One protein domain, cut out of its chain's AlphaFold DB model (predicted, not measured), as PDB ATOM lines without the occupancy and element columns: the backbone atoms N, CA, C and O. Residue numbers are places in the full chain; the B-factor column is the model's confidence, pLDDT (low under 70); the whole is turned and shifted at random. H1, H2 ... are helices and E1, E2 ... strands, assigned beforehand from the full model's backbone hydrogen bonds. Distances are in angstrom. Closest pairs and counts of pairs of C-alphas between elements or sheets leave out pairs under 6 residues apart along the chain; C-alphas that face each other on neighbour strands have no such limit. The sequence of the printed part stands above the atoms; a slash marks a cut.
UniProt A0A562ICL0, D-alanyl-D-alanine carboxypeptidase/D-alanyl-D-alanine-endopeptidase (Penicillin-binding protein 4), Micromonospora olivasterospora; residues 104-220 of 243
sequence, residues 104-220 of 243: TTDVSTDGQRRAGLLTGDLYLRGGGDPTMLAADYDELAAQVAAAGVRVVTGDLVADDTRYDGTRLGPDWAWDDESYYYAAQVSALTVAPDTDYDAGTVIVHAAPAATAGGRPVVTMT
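AT A GLANCE: This is residues 104 to 220 of the 243 residues of the protein "D-alanyl-D-alanine carboxypeptidase/D-alanyl-D-alanine-endopeptidase (Penicillin-binding protein 4)" of Micromonospora olivasterospora (UniProt A0A562ICL0). Little regular structure is here: H1 covers one face of a small sheet, E1, E4 and E5, with hairpin E2 and E3 at one end, while a long loop stretch, residues 160 to 202, leads to hairpin E6 and E7 at the other. The 117 printed residues hold E1 E2 E3 E4 H1 E5 E6 E7, class mixed, with 41 residues in named elements. The whole is loose, radius of gyration of the C-alphas 18.5 A, spans 58 by 42 by 23 A.

IN THESE COORDINATES: Find C-alpha 105 at (-6.557, -25.699, -43.462), where E1, residues 105 to 109, begins. Next come E2, 112 to 114, E3, 117 to 119, E4, 122 to 126, H1, 134 to 146, 18.4 A long, E5, 156 to 159, E6, 203 to 206, and E7, 216 to 219, ending at (-14.415, -48.970, -42.374).

HOW THE PARTS SIT: Look at E4: antiparallel to E1, N 106 and O 125 3.0 A apart, and parallel to E5, N 124 and O 157 2.9 A. H1, every O i to N i+4 pair within hydrogen-bond range, is over E1, height 10.2 A over the sheet. E4, H1, E5 form a strand-helix-strand unit, parallel strands joined through a helix, right-handed crossover. In hairpin E6 and E7, N 204 and O 218 are 2.8 A apart.

THE WHOLE: The farthest C-alphas, Arg 114 and Ala 211, are 59.0 A apart. The link E5 to E6 is long. The printed part has no cut; no printed residue is under 70 in pLDDT.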
ATOM      1  N   THR A 104      -9.978 -22.358 -42.563       97.44
ATOM      2  CA  THR A 104      -8.807 -22.627 -43.406       97.44
ATOM      3  C   THR A 104      -8.071 -23.846 -42.881       97.44
ATOM      4  O   THR A 104      -8.006 -24.064 -41.675       97.44
ATOM      5  N   THR A 105      -7.499 -24.627 -43.786       98.31
ATOM      6  CA  THR A 105      -6.557 -25.699 -43.462       98.31
ATOM      7  C   THR A 105      -5.334 -25.474 -44.332       98.31
ATOM      8  O   THR A 105      -5.451 -25.371 -45.552       98.31
ATOM      9  N   ASP A 106      -4.169 -25.349 -43.706       96.75
ATOM     10  CA  ASP A 106      -2.960 -24.860 -44.361       96.75
ATOM     11  C   ASP A 106      -1.841 -25.900 -44.291       96.75
ATOM     12  O   ASP A 106      -1.660 -26.580 -43.280       96.75
ATOM     13  N   VAL A 107      -1.032 -25.979 -45.350       98.06
ATOM     14  CA  VAL A 107       0.218 -26.749 -45.351       98.06
ATOM     15  C   VAL A 107       1.403 -25.795 -45.413       98.06
ATOM     16  O   VAL A 107       1.443 -24.867 -46.219       98.06
ATOM     17  N   SER A 108       2.396 -26.015 -44.557       97.06
ATOM     18  CA  SER A 108       3.566 -25.140 -44.436       97.06
ATOM     19  C   SER A 108       4.827 -25.920 -44.085       97.06
ATOM     20  O   SER A 108       4.755 -27.095 -43.749       97.06
ATOM     21  N   THR A 109       5.989 -25.278 -44.153       97.56
ATOM     22  CA  THR A 109       7.272 -25.900 -43.805       97.56
ATOM     23  C   THR A 109       8.220 -24.882 -43.182       97.56
ATOM     24  O   THR A 109       8.162 -23.699 -43.522       97.56
ATOM     25  N   ASP A 110       9.092 -25.342 -42.288       96.00
ATOM     26  CA  ASP A 110      10.259 -24.600 -41.782       96.00
ATOM     27  C   ASP A 110      11.539 -24.881 -42.595       96.00
ATOM     28  O   ASP A 110      12.581 -24.244 -42.409       96.00
ATOM     29  N   GLY A 111      11.446 -25.835 -43.520       94.50
ATOM     30  CA  GLY A 111      12.546 -26.370 -44.284       94.50
ATOM     31  C   GLY A 111      12.883 -25.587 -45.542       94.50
ATOM     32  O   GLY A 111      12.227 -24.629 -45.952       94.50
ATOM     33  N   GLN A 112      13.942 -26.044 -46.206       94.50
ATOM     34  CA  GLN A 112      14.365 -25.518 -47.499       94.50
ATOM     35  C   GLN A 112      14.088 -26.532 -48.599       94.50
ATOM     36  O   GLN A 112      14.445 -27.706 -48.495       94.50
ATOM     37  N   ARG A 113      13.494 -26.061 -49.698       94.31
ATOM     38  CA  ARG A 113      13.213 -26.892 -50.869       94.31
ATOM     39  C   ARG A 113      14.306 -26.747 -51.924       94.31
ATOM     40  O   ARG A 113      14.544 -25.646 -52.422       94.31
ATOM     41  N   ARG A 114      14.927 -27.855 -52.336       94.69
ATOM     42  CA  ARG A 114      15.898 -27.910 -53.444       94.69
ATOM     43  C   ARG A 114      15.696 -29.161 -54.295       94.69
ATOM     44  O   ARG A 114      15.735 -30.271 -53.787       94.69
ATOM     45  N   ALA A 115      15.505 -28.975 -55.603       93.25
ATOM     46  CA  ALA A 115      15.438 -30.056 -56.596       93.25
ATOM     47  C   ALA A 115      14.464 -31.213 -56.258       93.25
ATOM     48  O   ALA A 115      14.754 -32.373 -56.536       93.25
ATOM     49  N   GLY A 116      13.299 -30.915 -55.670       94.00
ATOM     50  CA  GLY A 116      12.325 -31.936 -55.263       94.00
ATOM     51  C   GLY A 116      12.445 -32.403 -53.815       94.00
ATOM     52  O   GLY A 116      11.508 -33.004 -53.298       94.00
ATOM     53  N   LEU A 117      13.558 -32.106 -53.148       97.44
ATOM     54  CA  LEU A 117      13.788 -32.434 -51.748       97.44
ATOM     55  C   LEU A 117      13.365 -31.262 -50.857       97.44
ATOM     56  O   LEU A 117      13.808 -30.134 -51.085       97.44
ATOM     57  N   LEU A 118      12.535 -31.525 -49.853       97.62
ATOM     58  CA  LEU A 118      12.254 -30.620 -48.746       97.62
ATOM     59  C   LEU A 118      13.051 -31.082 -47.524       97.62
ATOM     60  O   LEU A 118      12.777 -32.143 -46.966       97.62
ATOM     61  N   THR A 119      14.052 -30.291 -47.135       97.81
ATOM     62  CA  THR A 119      14.856 -30.529 -45.932       97.81
ATOM     63  C   THR A 119      14.316 -29.692 -44.781       97.81
ATOM     64  O   THR A 119      14.622 -28.502 -44.701       97.81
ATOM     65  N   GLY A 120      13.501 -30.327 -43.944       97.06
ATOM     66  CA  GLY A 120      12.760 -29.763 -42.813       97.06
ATOM     67  C   GLY A 120      11.402 -30.452 -42.689       97.06
ATOM     68  O   GLY A 120      11.124 -31.392 -43.446       97.06
ATOM     69  N   ASP A 121      10.577 -29.968 -41.772       98.44
ATOM     70  CA  ASP A 121       9.290 -30.578 -41.447       98.44
ATOM     71  C   ASP A 121       8.173 -29.980 -42.309       98.44
ATOM     72  O   ASP A 121       8.243 -28.831 -42.770       98.44
ATOM     73  N   LEU A 122       7.131 -30.771 -42.553       98.12
ATOM     74  CA  LEU A 122       5.908 -30.344 -43.223       98.12
ATOM     75  C   LEU A 122       4.775 -30.325 -42.195       98.12
ATOM     76  O   LEU A 122       4.452 -31.345 -41.603       98.12
ATOM     77  N   TYR A 123       4.146 -29.174 -42.006       98.50
ATOM     78  CA  TYR A 123       3.084 -28.977 -41.028       98.50
ATOM     79  C   TYR A 123       1.744 -28.885 -41.749       98.50
ATOM     80  O   TYR A 123       1.563 -27.982 -42.573       98.50
ATOM     81  N   LEU A 124       0.814 -29.776 -41.412       98.56
ATOM     82  CA  LEU A 124      -0.604 -29.685 -41.753       98.56
ATOM     83  C   LEU A 124      -1.325 -29.035 -40.573       98.56
ATOM     84  O   LEU A 124      -1.436 -29.648 -39.513       98.56
ATOM     85  N   ARG A 125      -1.792 -27.801 -40.745       98.56
ATOM     86  CA  ARG A 125      -2.404 -27.019 -39.669       98.56
ATOM     87  C   ARG A 125      -3.898 -26.873 -39.888       98.56
ATOM     88  O   ARG A 125      -4.324 -26.341 -40.913       98.56
ATOM     89  N   GLY A 126      -4.684 -27.321 -38.916       98.38
ATOM     90  CA  GLY A 126      -6.137 -27.188 -38.939       98.38
ATOM     91  C   GLY A 126      -6.596 -25.851 -38.362       98.38
ATOM     92  O   GLY A 126      -6.239 -25.486 -37.241       98.38
ATOM     93  N   GLY A 127      -7.413 -25.112 -39.111       97.69
ATOM     94  CA  GLY A 127      -8.041 -23.869 -38.654       97.69
ATOM     95  C   GLY A 127      -9.424 -24.059 -38.033       97.69
ATOM     96  O   GLY A 127     -10.086 -23.059 -37.740       97.69
ATOM     97  N   GLY A 128      -9.851 -25.306 -37.813       98.06
ATOM     98  CA  GLY A 128     -11.151 -25.650 -37.240       98.06
ATOM     99  C   GLY A 128     -12.249 -25.943 -38.253       98.06
ATOM    100  O   GLY A 128     -13.415 -25.783 -37.915       98.06
ATOM    101  N   ASP A 129     -11.893 -26.326 -39.479       98.31
ATOM    102  CA  ASP A 129     -12.868 -26.706 -40.501       98.31
ATOM    103  C   ASP A 129     -13.498 -28.076 -40.171       98.31
ATOM    104  O   ASP A 129     -12.798 -29.089 -40.227       98.31
ATOM    105  N   PRO A 130     -14.801 -28.145 -39.827       97.31
ATOM    106  CA  PRO A 130     -15.460 -29.411 -39.516       97.31
ATOM    107  C   PRO A 130     -15.888 -30.176 -40.779       97.31
ATOM    108  O   PRO A 130     -16.472 -31.249 -40.666       97.31
ATOM    109  N   THR A 131     -15.650 -29.620 -41.972       98.12
ATOM    110  CA  THR A 131     -16.121 -30.161 -43.254       98.12
ATOM    111  C   THR A 131     -15.022 -30.795 -44.103       98.12
ATOM    112  O   THR A 131     -15.293 -31.230 -45.216       98.12
ATOM    113  N   MET A 132     -13.799 -30.898 -43.575       97.56
ATOM    114  CA  MET A 132     -12.683 -31.537 -44.273       97.56
ATOM    115  C   MET A 132     -12.972 -33.012 -44.556       97.56
ATOM    116  O   MET A 132     -13.135 -33.814 -43.633       97.56
ATOM    117  N   LEU A 133     -12.970 -33.386 -45.831       96.69
ATOM    118  CA  LEU A 133     -13.045 -34.765 -46.300       96.69
ATOM    119  C   LEU A 133     -11.651 -35.291 -46.658       96.69
ATOM    120  O   LEU A 133     -10.712 -34.535 -46.909       96.69
ATOM    121  N   ALA A 134     -11.528 -36.614 -46.776       94.81
ATOM    122  CA  ALA A 134     -10.322 -37.266 -47.299       94.81
ATOM    123  C   ALA A 134      -9.851 -36.665 -48.641       94.81
ATOM    124  O   ALA A 134      -8.663 -36.417 -48.834       94.81
ATOM    125  N   ALA A 135     -10.794 -36.371 -49.543       95.06
ATOM    126  CA  ALA A 135     -10.500 -35.797 -50.855       95.06
ATOM    127  C   ALA A 135      -9.890 -34.384 -50.779       95.06
ATOM    128  O   ALA A 135      -9.062 -34.038 -51.619       95.06
ATOM    129  N   ASP A 136     -10.240 -33.589 -49.764       96.69
ATOM    130  CA  ASP A 136      -9.670 -32.250 -49.574       96.69
ATOM    131  C   ASP A 136      -8.196 -32.343 -49.139       96.69
ATOM    132  O   ASP A 136      -7.352 -31.548 -49.555       96.69
ATOM    133  N   TYR A 137      -7.849 -33.369 -48.355       96.62
ATOM    134  CA  TYR A 137      -6.455 -33.670 -48.019       96.62
ATOM    135  C   TYR A 137      -5.660 -34.204 -49.214       96.62
ATOM    136  O   TYR A 137      -4.496 -33.828 -49.377       96.62
ATOM    137  N   ASP A 138      -6.273 -35.025 -50.071       96.06
ATOM    138  CA  ASP A 138      -5.663 -35.445 -51.338       96.06
ATOM    139  C   ASP A 138      -5.373 -34.228 -52.235       96.06
ATOM    140  O   ASP A 138      -4.304 -34.143 -52.852       96.06
ATOM    141  N   GLU A 139      -6.276 -33.241 -52.269       96.75
ATOM    142  CA  GLU A 139      -6.061 -31.989 -52.995       96.75
ATOM    143  C   GLU A 139      -4.910 -31.168 -52.393       96.75
ATOM    144  O   GLU A 139      -4.023 -30.723 -53.131       96.75
ATOM    145  N   LEU A 140      -4.847 -31.019 -51.065       97.06
ATOM    146  CA  LEU A 140      -3.719 -30.365 -50.389       97.06
ATOM    147  C   LEU A 140      -2.387 -31.065 -50.706       97.06
ATOM    148  O   LEU A 140      -1.394 -30.405 -51.028       97.06
ATOM    149  N   ALA A 141      -2.357 -32.399 -50.684       97.38
ATOM    150  CA  ALA A 141      -1.175 -33.174 -51.053       97.38
ATOM    151  C   ALA A 141      -0.784 -32.955 -52.526       97.38
ATOM    152  O   ALA A 141       0.400 -32.777 -52.839       97.38
ATOM    153  N   ALA A 142      -1.762 -32.892 -53.435       97.94
ATOM    154  CA  ALA A 142      -1.530 -32.577 -54.842       97.94
ATOM    155  C   ALA A 142      -0.956 -31.163 -55.028       97.94
ATOM    156  O   ALA A 142      -0.044 -30.980 -55.838       97.94
ATOM    157  N   GLN A 143      -1.414 -30.176 -54.253       97.88
ATOM    158  CA  GLN A 143      -0.864 -28.815 -54.269       97.88
ATOM    159  C   GLN A 143       0.594 -28.781 -53.779       97.88
ATOM    160  O   GLN A 143       1.440 -28.131 -54.400       97.88
ATOM    161  N   VAL A 144       0.929 -29.535 -52.726       97.50
ATOM    162  CA  VAL A 144       2.315 -29.693 -52.242       97.50
ATOM    163  C   VAL A 144       3.209 -30.314 -53.323       97.50
ATOM    164  O   VAL A 144       4.310 -29.813 -53.594       97.50
ATOM    165  N   ALA A 145       2.726 -31.362 -53.994       97.69
ATOM    166  CA  ALA A 145       3.437 -32.004 -55.096       97.69
ATOM    167  C   ALA A 145       3.612 -31.063 -56.303       97.69
ATOM    168  O   ALA A 145       4.709 -30.967 -56.861       97.69
ATOM    169  N   ALA A 146       2.567 -30.315 -56.670       97.38
ATOM    170  CA  ALA A 146       2.586 -29.325 -57.750       97.38
ATOM    171  C   ALA A 146       3.539 -28.157 -57.459       97.38
ATOM    172  O   ALA A 146       4.167 -27.622 -58.374       97.38
ATOM    173  N   ALA A 147       3.730 -27.811 -56.183       95.81
ATOM    174  CA  ALA A 147       4.752 -26.859 -55.772       95.81
ATOM    175  C   ALA A 147       6.180 -27.393 -56.024       95.81
ATOM    176  O   ALA A 147       7.139 -26.625 -55.994       95.81
ATOM    177  N   GLY A 148       6.344 -28.687 -56.310       96.06
ATOM    178  CA  GLY A 148       7.615 -29.320 -56.647       96.06
ATOM    179  C   GLY A 148       8.275 -30.029 -55.470       96.06
ATOM    180  O   GLY A 148       9.477 -30.275 -55.529       96.06
ATOM    181  N   VAL A 149       7.536 -30.332 -54.398       97.81
ATOM    182  CA  VAL A 149       7.999 -31.224 -53.325       97.81
ATOM    183  C   VAL A 149       7.768 -32.672 -53.765       97.81
ATOM    184  O   VAL A 149       6.683 -33.021 -54.214       97.81
ATOM    185  N   ARG A 150       8.795 -33.519 -53.665       97.06
ATOM    186  CA  ARG A 150       8.723 -34.960 -53.972       97.06
ATOM    187  C   ARG A 150       9.110 -35.834 -52.791       97.06
ATOM    188  O   ARG A 150       8.603 -36.939 -52.665       97.06
ATOM    189  N   VAL A 151      10.034 -35.354 -51.964       97.44
ATOM    190  CA  VAL A 151      10.516 -36.048 -50.770       97.44
ATOM    191  C   VAL A 151      10.610 -35.030 -49.645       97.44
ATOM    192  O   VAL A 151      11.222 -33.980 -49.833       97.44
ATOM    193  N   VAL A 152      10.027 -35.350 -48.493       97.81
ATOM    194  CA  VAL A 152      10.206 -34.621 -47.231       97.81
ATOM    195  C   VAL A 152      11.155 -35.451 -46.373       97.81
ATOM    196  O   VAL A 152      10.933 -36.649 -46.223       97.81
ATOM    197  N   THR A 153      12.250 -34.861 -45.891       97.50
ATOM    198  CA  THR A 153      13.228 -35.589 -45.055       97.50
ATOM    199  C   THR A 153      13.001 -35.418 -43.559       97.50
ATOM    200  O   THR A 153      13.635 -36.134 -42.790       97.50
ATOM    201  N   GLY A 154      12.203 -34.426 -43.165       97.25
ATOM    202  CA  GLY A 154      11.738 -34.249 -41.792       97.25
ATOM    203  C   GLY A 154      10.404 -34.951 -41.547       97.25
ATOM    204  O   GLY A 154      10.009 -35.843 -42.306       97.25
ATOM    205  N   ASP A 155       9.711 -34.512 -40.504       98.12
ATOM    206  CA  ASP A 155       8.442 -35.076 -40.059       98.12
ATOM    207  C   ASP A 155       7.237 -34.447 -40.782       98.12
ATOM    208  O   ASP A 155       7.272 -33.303 -41.246       98.12
ATOM    209  N   LEU A 156       6.136 -35.204 -40.860       97.69
ATOM    210  CA  LEU A 156       4.804 -34.662 -41.132       97.69
ATOM    211  C   LEU A 156       4.123 -34.377 -39.791       97.69
ATOM    212  O   LEU A 156       3.782 -35.303 -39.056       97.69
ATOM    213  N   VAL A 157       3.910 -33.102 -39.485       98.50
ATOM    214  CA  VAL A 157       3.360 -32.640 -38.210       98.50
ATOM    215  C   VAL A 157       1.892 -32.257 -38.387       98.50
ATOM    216  O   VAL A 157       1.565 -31.360 -39.163       98.50
ATOM    217  N   ALA A 158       1.005 -32.928 -37.650       98.00
ATOM    218  CA  ALA A 158      -0.402 -32.560 -37.527       98.00
ATOM    219  C   ALA A 158      -0.553 -31.510 -36.415       98.00
ATOM    220  O   ALA A 158      -0.331 -31.809 -35.244       98.00
ATOM    221  N   ASP A 159      -0.893 -30.279 -36.788       98.38
ATOM    222  CA  ASP A 159      -1.002 -29.138 -35.877       98.38
ATOM    223  C   ASP A 159      -2.475 -28.744 -35.690       98.38
ATOM    224  O   ASP A 159      -3.108 -28.162 -36.577       98.38
ATOM    225  N   ASP A 160      -3.021 -29.078 -34.521       98.38
ATOM    226  CA  ASP A 160      -4.374 -28.723 -34.080       98.38
ATOM    227  C   ASP A 160      -4.391 -27.608 -33.015       98.38
ATOM    228  O   ASP A 160      -5.429 -27.332 -32.407       98.38
ATOM    229  N   THR A 161      -3.266 -26.909 -32.813       98.00
ATOM    230  CA  THR A 161      -3.060 -25.966 -31.692       98.00
ATOM    231  C   THR A 161      -3.863 -24.666 -31.797       98.00
ATOM    232  O   THR A 161      -3.817 -23.812 -30.908       98.00
ATOM    233  N   ARG A 162      -4.634 -24.497 -32.877       97.75
ATOM    234  CA  ARG A 162      -5.587 -23.392 -33.046       97.75
ATOM    235  C   ARG A 162      -6.675 -23.403 -31.967       97.75
ATOM    236  O   ARG A 162      -7.180 -22.320 -31.635       97.75
ATOM    237  N   TYR A 163      -7.043 -24.589 -31.477       97.94
ATOM    238  CA  TYR A 163      -7.922 -24.819 -30.327       97.94
ATOM    239  C   TYR A 163      -7.108 -25.361 -29.143       97.94
ATOM    240  O   TYR A 163      -5.920 -25.651 -29.271       97.94
ATOM    241  N   ASP A 164      -7.729 -25.459 -27.967       97.75
ATOM    242  CA  ASP A 164      -7.084 -26.059 -26.798       97.75
ATOM    243  C   ASP A 164      -7.027 -27.603 -26.881       97.75
ATOM    244  O   ASP A 164      -7.449 -28.220 -27.860       97.75
ATOM    245  N   GLY A 165      -6.445 -28.240 -25.860       96.81
ATOM    246  CA  GLY A 165      -6.297 -29.699 -25.761       96.81
ATOM    247  C   GLY A 165      -7.537 -30.452 -25.256       96.81
ATOM    248  O   GLY A 165      -7.469 -31.664 -25.062       96.81
ATOM    249  N   THR A 166      -8.652 -29.769 -24.995       97.50
ATOM    250  CA  THR A 166      -9.877 -30.367 -24.451       97.50
ATOM    251  C   THR A 166     -10.680 -30.989 -25.585       97.50
ATOM    252  O   THR A 166     -11.155 -30.295 -26.479       97.50
ATOM    253  N   ARG A 167     -10.824 -32.316 -25.565       97.31
ATOM    254  CA  ARG A 167     -11.430 -33.071 -26.675       97.31
ATOM    255  C   ARG A 167     -12.928 -33.324 -26.516       97.31
ATOM    256  O   ARG A 167     -13.607 -33.504 -27.518       97.31
ATOM    257  N   LEU A 168     -13.448 -33.326 -25.292       97.44
ATOM    258  CA  LEU A 168     -14.847 -33.645 -24.990       97.44
ATOM    259  C   LEU A 168     -15.517 -32.501 -24.224       97.44
ATOM    260  O   LEU A 168     -14.852 -31.728 -23.530       97.44
ATOM    261  N   GLY A 169     -16.842 -32.400 -24.342       93.44
ATOM    262  CA  GLY A 169     -17.626 -31.436 -23.575       93.44
ATOM    263  C   GLY A 169     -17.556 -31.706 -22.060       93.44
ATOM    264  O   GLY A 169     -17.501 -32.865 -21.653       93.44
ATOM    265  N   PRO A 170     -17.600 -30.663 -21.207       91.44
ATOM    266  CA  PRO A 170     -17.358 -30.782 -19.763       91.44
ATOM    267  C   PRO A 170     -18.340 -31.698 -19.011       91.44
ATOM    268  O   PRO A 170     -17.977 -32.234 -17.971       91.44
ATOM    269  N   ASP A 171     -19.550 -31.893 -19.542       93.12
ATOM    270  CA  ASP A 171     -20.618 -32.691 -18.922       93.12
ATOM    271  C   ASP A 171     -21.082 -33.853 -19.820       93.12
ATOM    272  O   ASP A 171     -22.200 -34.351 -19.679       93.12
ATOM    273  N   TRP A 172     -20.268 -34.255 -20.802       95.94
ATOM    274  CA  TRP A 172     -20.605 -35.387 -21.668       95.94
ATOM    275  C   TRP A 172     -20.485 -36.709 -20.913       95.94
ATOM    276  O   TRP A 172     -19.588 -36.898 -20.090       95.94
ATOM    277  N   ALA A 173     -21.412 -37.624 -21.190       96.25
ATOM    278  CA  ALA A 173     -21.390 -38.948 -20.598       96.25
ATOM    279  C   ALA A 173     -20.277 -39.779 -21.253       96.25
ATOM    280  O   ALA A 173     -20.099 -39.760 -22.468       96.25
ATOM    281  N   TRP A 174     -19.492 -40.491 -20.445       95.50
ATOM    282  CA  TRP A 174     -18.349 -41.267 -20.939       95.50
ATOM    283  C   TRP A 174     -18.781 -42.430 -21.850       95.50
ATOM    284  O   TRP A 174     -18.041 -42.828 -22.743       95.50
ATOM    285  N   ASP A 175     -19.978 -42.975 -21.636       96.62
ATOM    286  CA  ASP A 175     -20.568 -44.044 -22.440       96.62
ATOM    287  C   ASP A 175     -21.077 -43.555 -23.803       96.62
ATOM    288  O   ASP A 175     -21.261 -44.370 -24.712       96.62
ATOM    289  N   ASP A 176     -21.193 -42.236 -23.990       97.25
ATOM    290  CA  ASP A 176     -21.506 -41.647 -25.287       97.25
ATOM    291  C   ASP A 176     -20.276 -41.569 -26.213       97.25
ATOM    292  O   ASP A 176     -20.452 -41.497 -27.425       97.25
ATOM    293  N   GLU A 177     -19.040 -41.639 -25.692       95.81
ATOM    294  CA  GLU A 177     -17.788 -41.368 -26.440       95.81
ATOM    295  C   GLU A 177     -17.617 -42.232 -27.704       95.81
ATOM    296  O   GLU A 177     -16.988 -41.819 -28.675       95.81
ATOM    297  N   SER A 178     -18.205 -43.432 -27.725       95.31
ATOM    298  CA  SER A 178     -18.159 -44.320 -28.897       95.31
ATOM    299  C   SER A 178     -19.115 -43.927 -30.033       95.31
ATOM    300  O   SER A 178     -19.019 -44.479 -31.132       95.31
ATOM    301  N   TYR A 179     -20.042 -43.000 -29.789       97.06
ATOM    302  CA  TYR A 179     -21.050 -42.564 -30.749       97.06
ATOM    303  C   TYR A 179     -20.659 -41.247 -31.426       97.06
ATOM    304  O   TYR A 179     -20.064 -40.355 -30.828       97.06
ATOM    305  N   TYR A 180     -21.075 -41.094 -32.685       97.19
ATOM    306  CA  TYR A 180     -20.700 -39.967 -33.547       97.19
ATOM    307  C   TYR A 180     -21.022 -38.582 -32.952       97.19
ATOM    308  O   TYR A 180     -20.262 -37.637 -33.127       97.19
ATOM    309  N   TYR A 181     -22.119 -38.451 -32.199       96.81
ATOM    310  CA  TYR A 181     -22.547 -37.172 -31.620       96.81
ATOM    311  C   TYR A 181     -21.706 -36.722 -30.412       96.81
ATOM    312  O   TYR A 181     -21.899 -35.601 -29.936       96.81
ATOM    313  N   ALA A 182     -20.803 -37.578 -29.925       97.31
ATOM    314  CA  ALA A 182     -19.837 -37.288 -28.868       97.31
ATOM    315  C   ALA A 182     -18.383 -37.460 -29.351       97.31
ATOM    316  O   ALA A 182     -17.476 -37.645 -28.539       97.31
ATOM    317  N   ALA A 183     -18.156 -37.388 -30.669       97.19
ATOM    318  CA  ALA A 183     -16.821 -37.418 -31.249       97.19
ATOM    319  C   ALA A 183     -15.923 -36.311 -30.673       97.19
ATOM    320  O   ALA A 183     -16.376 -35.219 -30.313       97.19
ATOM    321  N   GLN A 184     -14.623 -36.597 -30.602       98.00
ATOM    322  CA  GLN A 184     -13.637 -35.656 -30.086       98.00
ATOM    323  C   GLN A 184     -13.530 -34.405 -30.970       98.00
ATOM    324  O   GLN A 184     -13.420 -34.489 -32.192       98.00
ATOM    325  N   VAL A 185     -13.501 -33.233 -30.337       98.19
ATOM    326  CA  VAL A 185     -13.358 -31.936 -31.009       98.19
ATOM    327  C   VAL A 185     -11.880 -31.576 -31.147       98.19
ATOM    328  O   VAL A 185     -11.133 -31.565 -30.170       98.19
ATOM    329  N   SER A 186     -11.463 -31.238 -32.365       98.50
ATOM    330  CA  SER A 186     -10.101 -30.821 -32.708       98.50
ATOM    331  C   SER A 186     -10.141 -29.721 -33.771       98.50
ATOM    332  O   SER A 186     -11.075 -29.670 -34.571       98.50
ATOM    333  N   ALA A 187      -9.127 -28.848 -33.806       98.50
ATOM    334  CA  ALA A 187      -8.992 -27.872 -34.888       98.50
ATOM    335  C   ALA A 187      -8.565 -28.513 -36.220       98.50
ATOM    336  O   ALA A 187      -8.773 -27.924 -37.282       98.50
ATOM    337  N   LEU A 188      -7.971 -29.705 -36.157       98.56
ATOM    338  CA  LEU A 188      -7.620 -30.536 -37.303       98.56
ATOM    339  C   LEU A 188      -8.349 -31.874 -37.172       98.56
ATOM    340  O   LEU A 188      -8.085 -32.648 -36.251       98.56
ATOM    341  N   THR A 189      -9.288 -32.127 -38.075       97.81
ATOM    342  CA  THR A 189     -10.180 -33.288 -38.040       97.81
ATOM    343  C   THR A 189     -10.610 -33.663 -39.454       97.81
ATOM    344  O   THR A 189     -10.454 -32.864 -40.371       97.81
ATOM    345  N   VAL A 190     -11.157 -34.861 -39.632       96.69
ATOM    346  CA  VAL A 190     -11.684 -35.350 -40.909       96.69
ATOM    347  C   VAL A 190     -13.092 -35.901 -40.706       96.69
ATOM    348  O   VAL A 190     -13.371 -36.537 -39.687       96.69
ATOM    349  N   ALA A 191     -13.972 -35.649 -41.665       96.69
ATOM    350  CA  ALA A 191     -15.306 -36.222 -41.739       96.69
ATOM    351  C   ALA A 191     -15.330 -37.405 -42.729       96.69
ATOM    352  O   ALA A 191     -14.621 -37.378 -43.743       96.69
ATOM    353  N   PRO A 192     -16.120 -38.459 -42.457       95.50
ATOM    354  CA  PRO A 192     -16.125 -39.661 -43.287       95.50
ATOM    355  C   PRO A 192     -16.929 -39.501 -44.584       95.50
ATOM    356  O   PRO A 192     -16.681 -40.237 -45.541       95.50
ATOM    357  N   ASP A 193     -17.887 -38.575 -44.620       95.62
ATOM    358  CA  ASP A 193     -18.740 -38.267 -45.764       95.62
ATOM    359  C   ASP A 193     -19.340 -36.847 -45.656       95.62
ATOM    360  O   ASP A 193     -18.926 -36.031 -44.830       95.62
ATOM    361  N   THR A 194     -20.312 -36.537 -46.516       96.69
ATOM    362  CA  THR A 194     -20.928 -35.210 -46.642       96.69
ATOM    363  C   THR A 194     -21.966 -34.868 -45.569       96.69
ATOM    364  O   THR A 194     -22.522 -33.771 -45.632       96.69
ATOM    365  N   ASP A 195     -22.237 -35.753 -44.605       97.38
ATOM    366  CA  ASP A 195     -22.974 -35.365 -43.391       97.38
ATOM    367  C   ASP A 195     -22.057 -34.618 -42.404       97.38
ATOM    368  O   ASP A 195     -22.536 -33.912 -41.514       97.38
ATOM    369  N   TYR A 196     -20.738 -34.676 -42.631       97.88
ATOM    370  CA  TYR A 196     -19.711 -33.935 -41.901       97.88
ATOM    371  C   TYR A 196     -19.656 -34.243 -40.398       97.88
ATOM    372  O   TYR A 196     -19.381 -33.368 -39.572       97.88
ATOM    373  N   ASP A 197     -19.848 -35.515 -40.040       97.56
ATOM    374  CA  ASP A 197     -19.597 -36.032 -38.692       97.56
ATOM    375  C   ASP A 197     -18.082 -36.099 -38.417       97.56
ATOM    376  O   ASP A 197     -17.439 -37.149 -38.492       97.56
ATOM    377  N   ALA A 198     -17.481 -34.940 -38.152       97.38
ATOM    378  CA  ALA A 198     -16.049 -34.783 -37.939       97.38
ATOM    379  C   ALA A 198     -15.515 -35.655 -36.787       97.38
ATOM    380  O   ALA A 198     -16.118 -35.741 -35.719       97.38
ATOM    381  N   GLY A 199     -14.340 -36.256 -36.986       96.19
ATOM    382  CA  GLY A 199     -13.690 -37.107 -35.985       96.19
ATOM    383  C   GLY A 199     -14.266 -38.522 -35.921       96.19
ATOM    384  O   GLY A 199     -14.080 -39.214 -34.920       96.19
ATOM    385  N   THR A 200     -14.969 -38.956 -36.971       96.56
ATOM    386  CA  THR A 200     -15.626 -40.265 -37.024       96.56
ATOM    387  C   THR A 200     -15.206 -41.087 -38.241       96.56
ATOM    388  O   THR A 200     -14.531 -40.619 -39.158       96.56
ATOM    389  N   VAL A 201     -15.603 -42.357 -38.227       95.19
ATOM    390  CA  VAL A 201     -15.440 -43.324 -39.314       95.19
ATOM    391  C   VAL A 201     -16.739 -44.106 -39.453       95.19
ATOM    392  O   VAL A 201     -17.378 -44.426 -38.450       95.19
ATOM    393  N   ILE A 202     -17.125 -44.470 -40.678       95.25
ATOM    394  CA  ILE A 202     -18.297 -45.328 -40.886       95.25
ATOM    395  C   ILE A 202     -17.831 -46.776 -40.835       95.25
ATOM    396  O   ILE A 202     -16.923 -47.162 -41.568       95.25
ATOM    397  N   VAL A 203     -18.452 -47.580 -39.975       94.31
ATOM    398  CA  VAL A 203     -18.184 -49.017 -39.860       94.31
ATOM    399  C   VAL A 203     -19.332 -49.784 -40.505       94.31
ATOM    400  O   VAL A 203     -20.471 -49.722 -40.044       94.31
ATOM    401  N   HIS A 204     -19.036 -50.551 -41.550       93.62
ATOM    402  CA  HIS A 204     -19.993 -51.448 -42.185       93.62
ATOM    403  C   HIS A 204     -19.698 -52.890 -41.782       93.62
ATOM    404  O   HIS A 204     -18.596 -53.391 -41.991       93.62
ATOM    405  N   ALA A 205     -20.699 -53.581 -41.241       93.62
ATOM    406  CA  ALA A 205     -20.619 -55.003 -40.938       93.62
ATOM    407  C   ALA A 205     -21.586 -55.778 -41.839       93.62
ATOM    408  O   ALA A 205     -22.802 -55.606 -41.758       93.62
ATOM    409  N   ALA A 206     -21.042 -56.643 -42.690       94.62
ATOM    410  CA  ALA A 206     -21.801 -57.555 -43.532       94.62
ATOM    411  C   ALA A 206     -21.747 -58.982 -42.959       94.62
ATOM    412  O   ALA A 206     -20.707 -59.406 -42.441       94.62
ATOM    413  N   PRO A 207     -22.845 -59.755 -43.041       96.00
ATOM    414  CA  PRO A 207     -22.848 -61.138 -42.580       96.00
ATOM    415  C   PRO A 207     -21.867 -61.994 -43.390       96.00
ATOM    416  O   PRO A 207     -21.586 -61.728 -44.558       96.00
ATOM    417  N   ALA A 208     -21.375 -63.065 -42.769       94.00
ATOM    418  CA  ALA A 208     -20.617 -64.085 -43.481       94.00
ATOM    419  C   ALA A 208     -21.498 -64.807 -44.513       94.00
ATOM    420  O   ALA A 208     -22.708 -64.937 -44.333       94.00
ATOM    421  N   ALA A 209     -20.873 -65.364 -45.553       93.12
ATOM    422  CA  ALA A 209     -21.573 -66.168 -46.559       93.12
ATOM    423  C   ALA A 209     -22.201 -67.457 -45.985       93.12
ATOM    424  O   ALA A 209     -23.108 -68.026 -46.588       93.12
ATOM    425  N   THR A 210     -21.724 -67.931 -44.830       94.44
ATOM    426  CA  THR A 210     -22.214 -69.138 -44.157       94.44
ATOM    427  C   THR A 210     -22.621 -68.841 -42.716       94.44
ATOM    428  O   THR A 210     -21.988 -68.044 -42.019       94.44
ATOM    429  N   ALA A 211     -23.677 -69.509 -42.243       93.50
ATOM    430  CA  ALA A 211     -24.108 -69.421 -40.851       93.50
ATOM    431  C   ALA A 211     -22.978 -69.863 -39.904       93.50
ATOM    432  O   ALA A 211     -22.337 -70.888 -40.127       93.50
ATOM    433  N   GLY A 212     -22.727 -69.075 -38.855       93.94
ATOM    434  CA  GLY A 212     -21.610 -69.283 -37.926       93.94
ATOM    435  C   GLY A 212     -20.259 -68.726 -38.402       93.94
ATOM    436  O   GLY A 212     -19.293 -68.765 -37.642       93.94
ATOM    437  N   GLY A 213     -20.174 -68.185 -39.622       94.00
ATOM    438  CA  GLY A 213     -18.983 -67.488 -40.108       94.00
ATOM    439  C   GLY A 213     -18.785 -66.113 -39.456       94.00
ATOM    440  O   GLY A 213     -19.733 -65.488 -38.978       94.00
ATOM    441  N   ARG A 214     -17.538 -65.620 -39.453       94.19
ATOM    442  CA  ARG A 214     -17.211 -64.268 -38.964       94.19
ATOM    443  C   ARG A 214     -17.722 -63.201 -39.944       94.19
ATOM    444  O   ARG A 214     -17.500 -63.369 -41.144       94.19
ATOM    445  N   PRO A 215     -18.359 -62.118 -39.466       94.00
ATOM    446  CA  PRO A 215     -18.810 -61.038 -40.337       94.00
ATOM    447  C   PRO A 215     -17.626 -60.349 -41.025       94.00
ATOM    448  O   PRO A 215     -16.522 -60.286 -40.478       94.00
ATOM    449  N   VAL A 216     -17.876 -59.812 -42.217       93.44
ATOM    450  CA  VAL A 216     -16.935 -58.934 -42.916       93.44
ATOM    451  C   VAL A 216     -17.166 -57.524 -42.398       93.44
ATOM    452  O   VAL A 216     -18.260 -56.986 -42.552       93.44
ATOM    453  N   VAL A 217     -16.149 -56.936 -41.775       92.75
ATOM    454  CA  VAL A 217     -16.202 -55.561 -41.272       92.75
ATOM    455  C   VAL A 217     -15.298 -54.693 -42.136       92.75
ATOM    456  O   VAL A 217     -14.120 -55.006 -42.303       92.75
ATOM    457  N   THR A 218     -15.850 -53.618 -42.687       91.19
ATOM    458  CA  THR A 218     -15.112 -52.579 -43.410       91.19
ATOM    459  C   THR A 218     -15.314 -51.233 -42.728       91.19
ATOM    460  O   THR A 218     -16.286 -51.027 -42.002       91.19
ATOM    461  N   MET A 219     -14.370 -50.318 -42.932       88.25
ATOM    462  CA  MET A 219     -14.415 -48.970 -42.374       88.25
ATOM    463  C   MET A 219     -14.142 -47.956 -43.479       88.25
ATOM    464  O   MET A 219     -13.364 -48.264 -44.390       88.25
ATOM    465  N   THR A 220     -14.737 -46.763 -43.407       81.88
ATOM    466  CA  THR A 220     -14.318 -45.652 -44.270       81.88
ATOM    467  C   THR A 220     -12.844 -45.393 -44.020       81.88
ATOM    468  O   THR A 220     -12.440 -45.024 -42.918       81.88
TER     469      THR A 220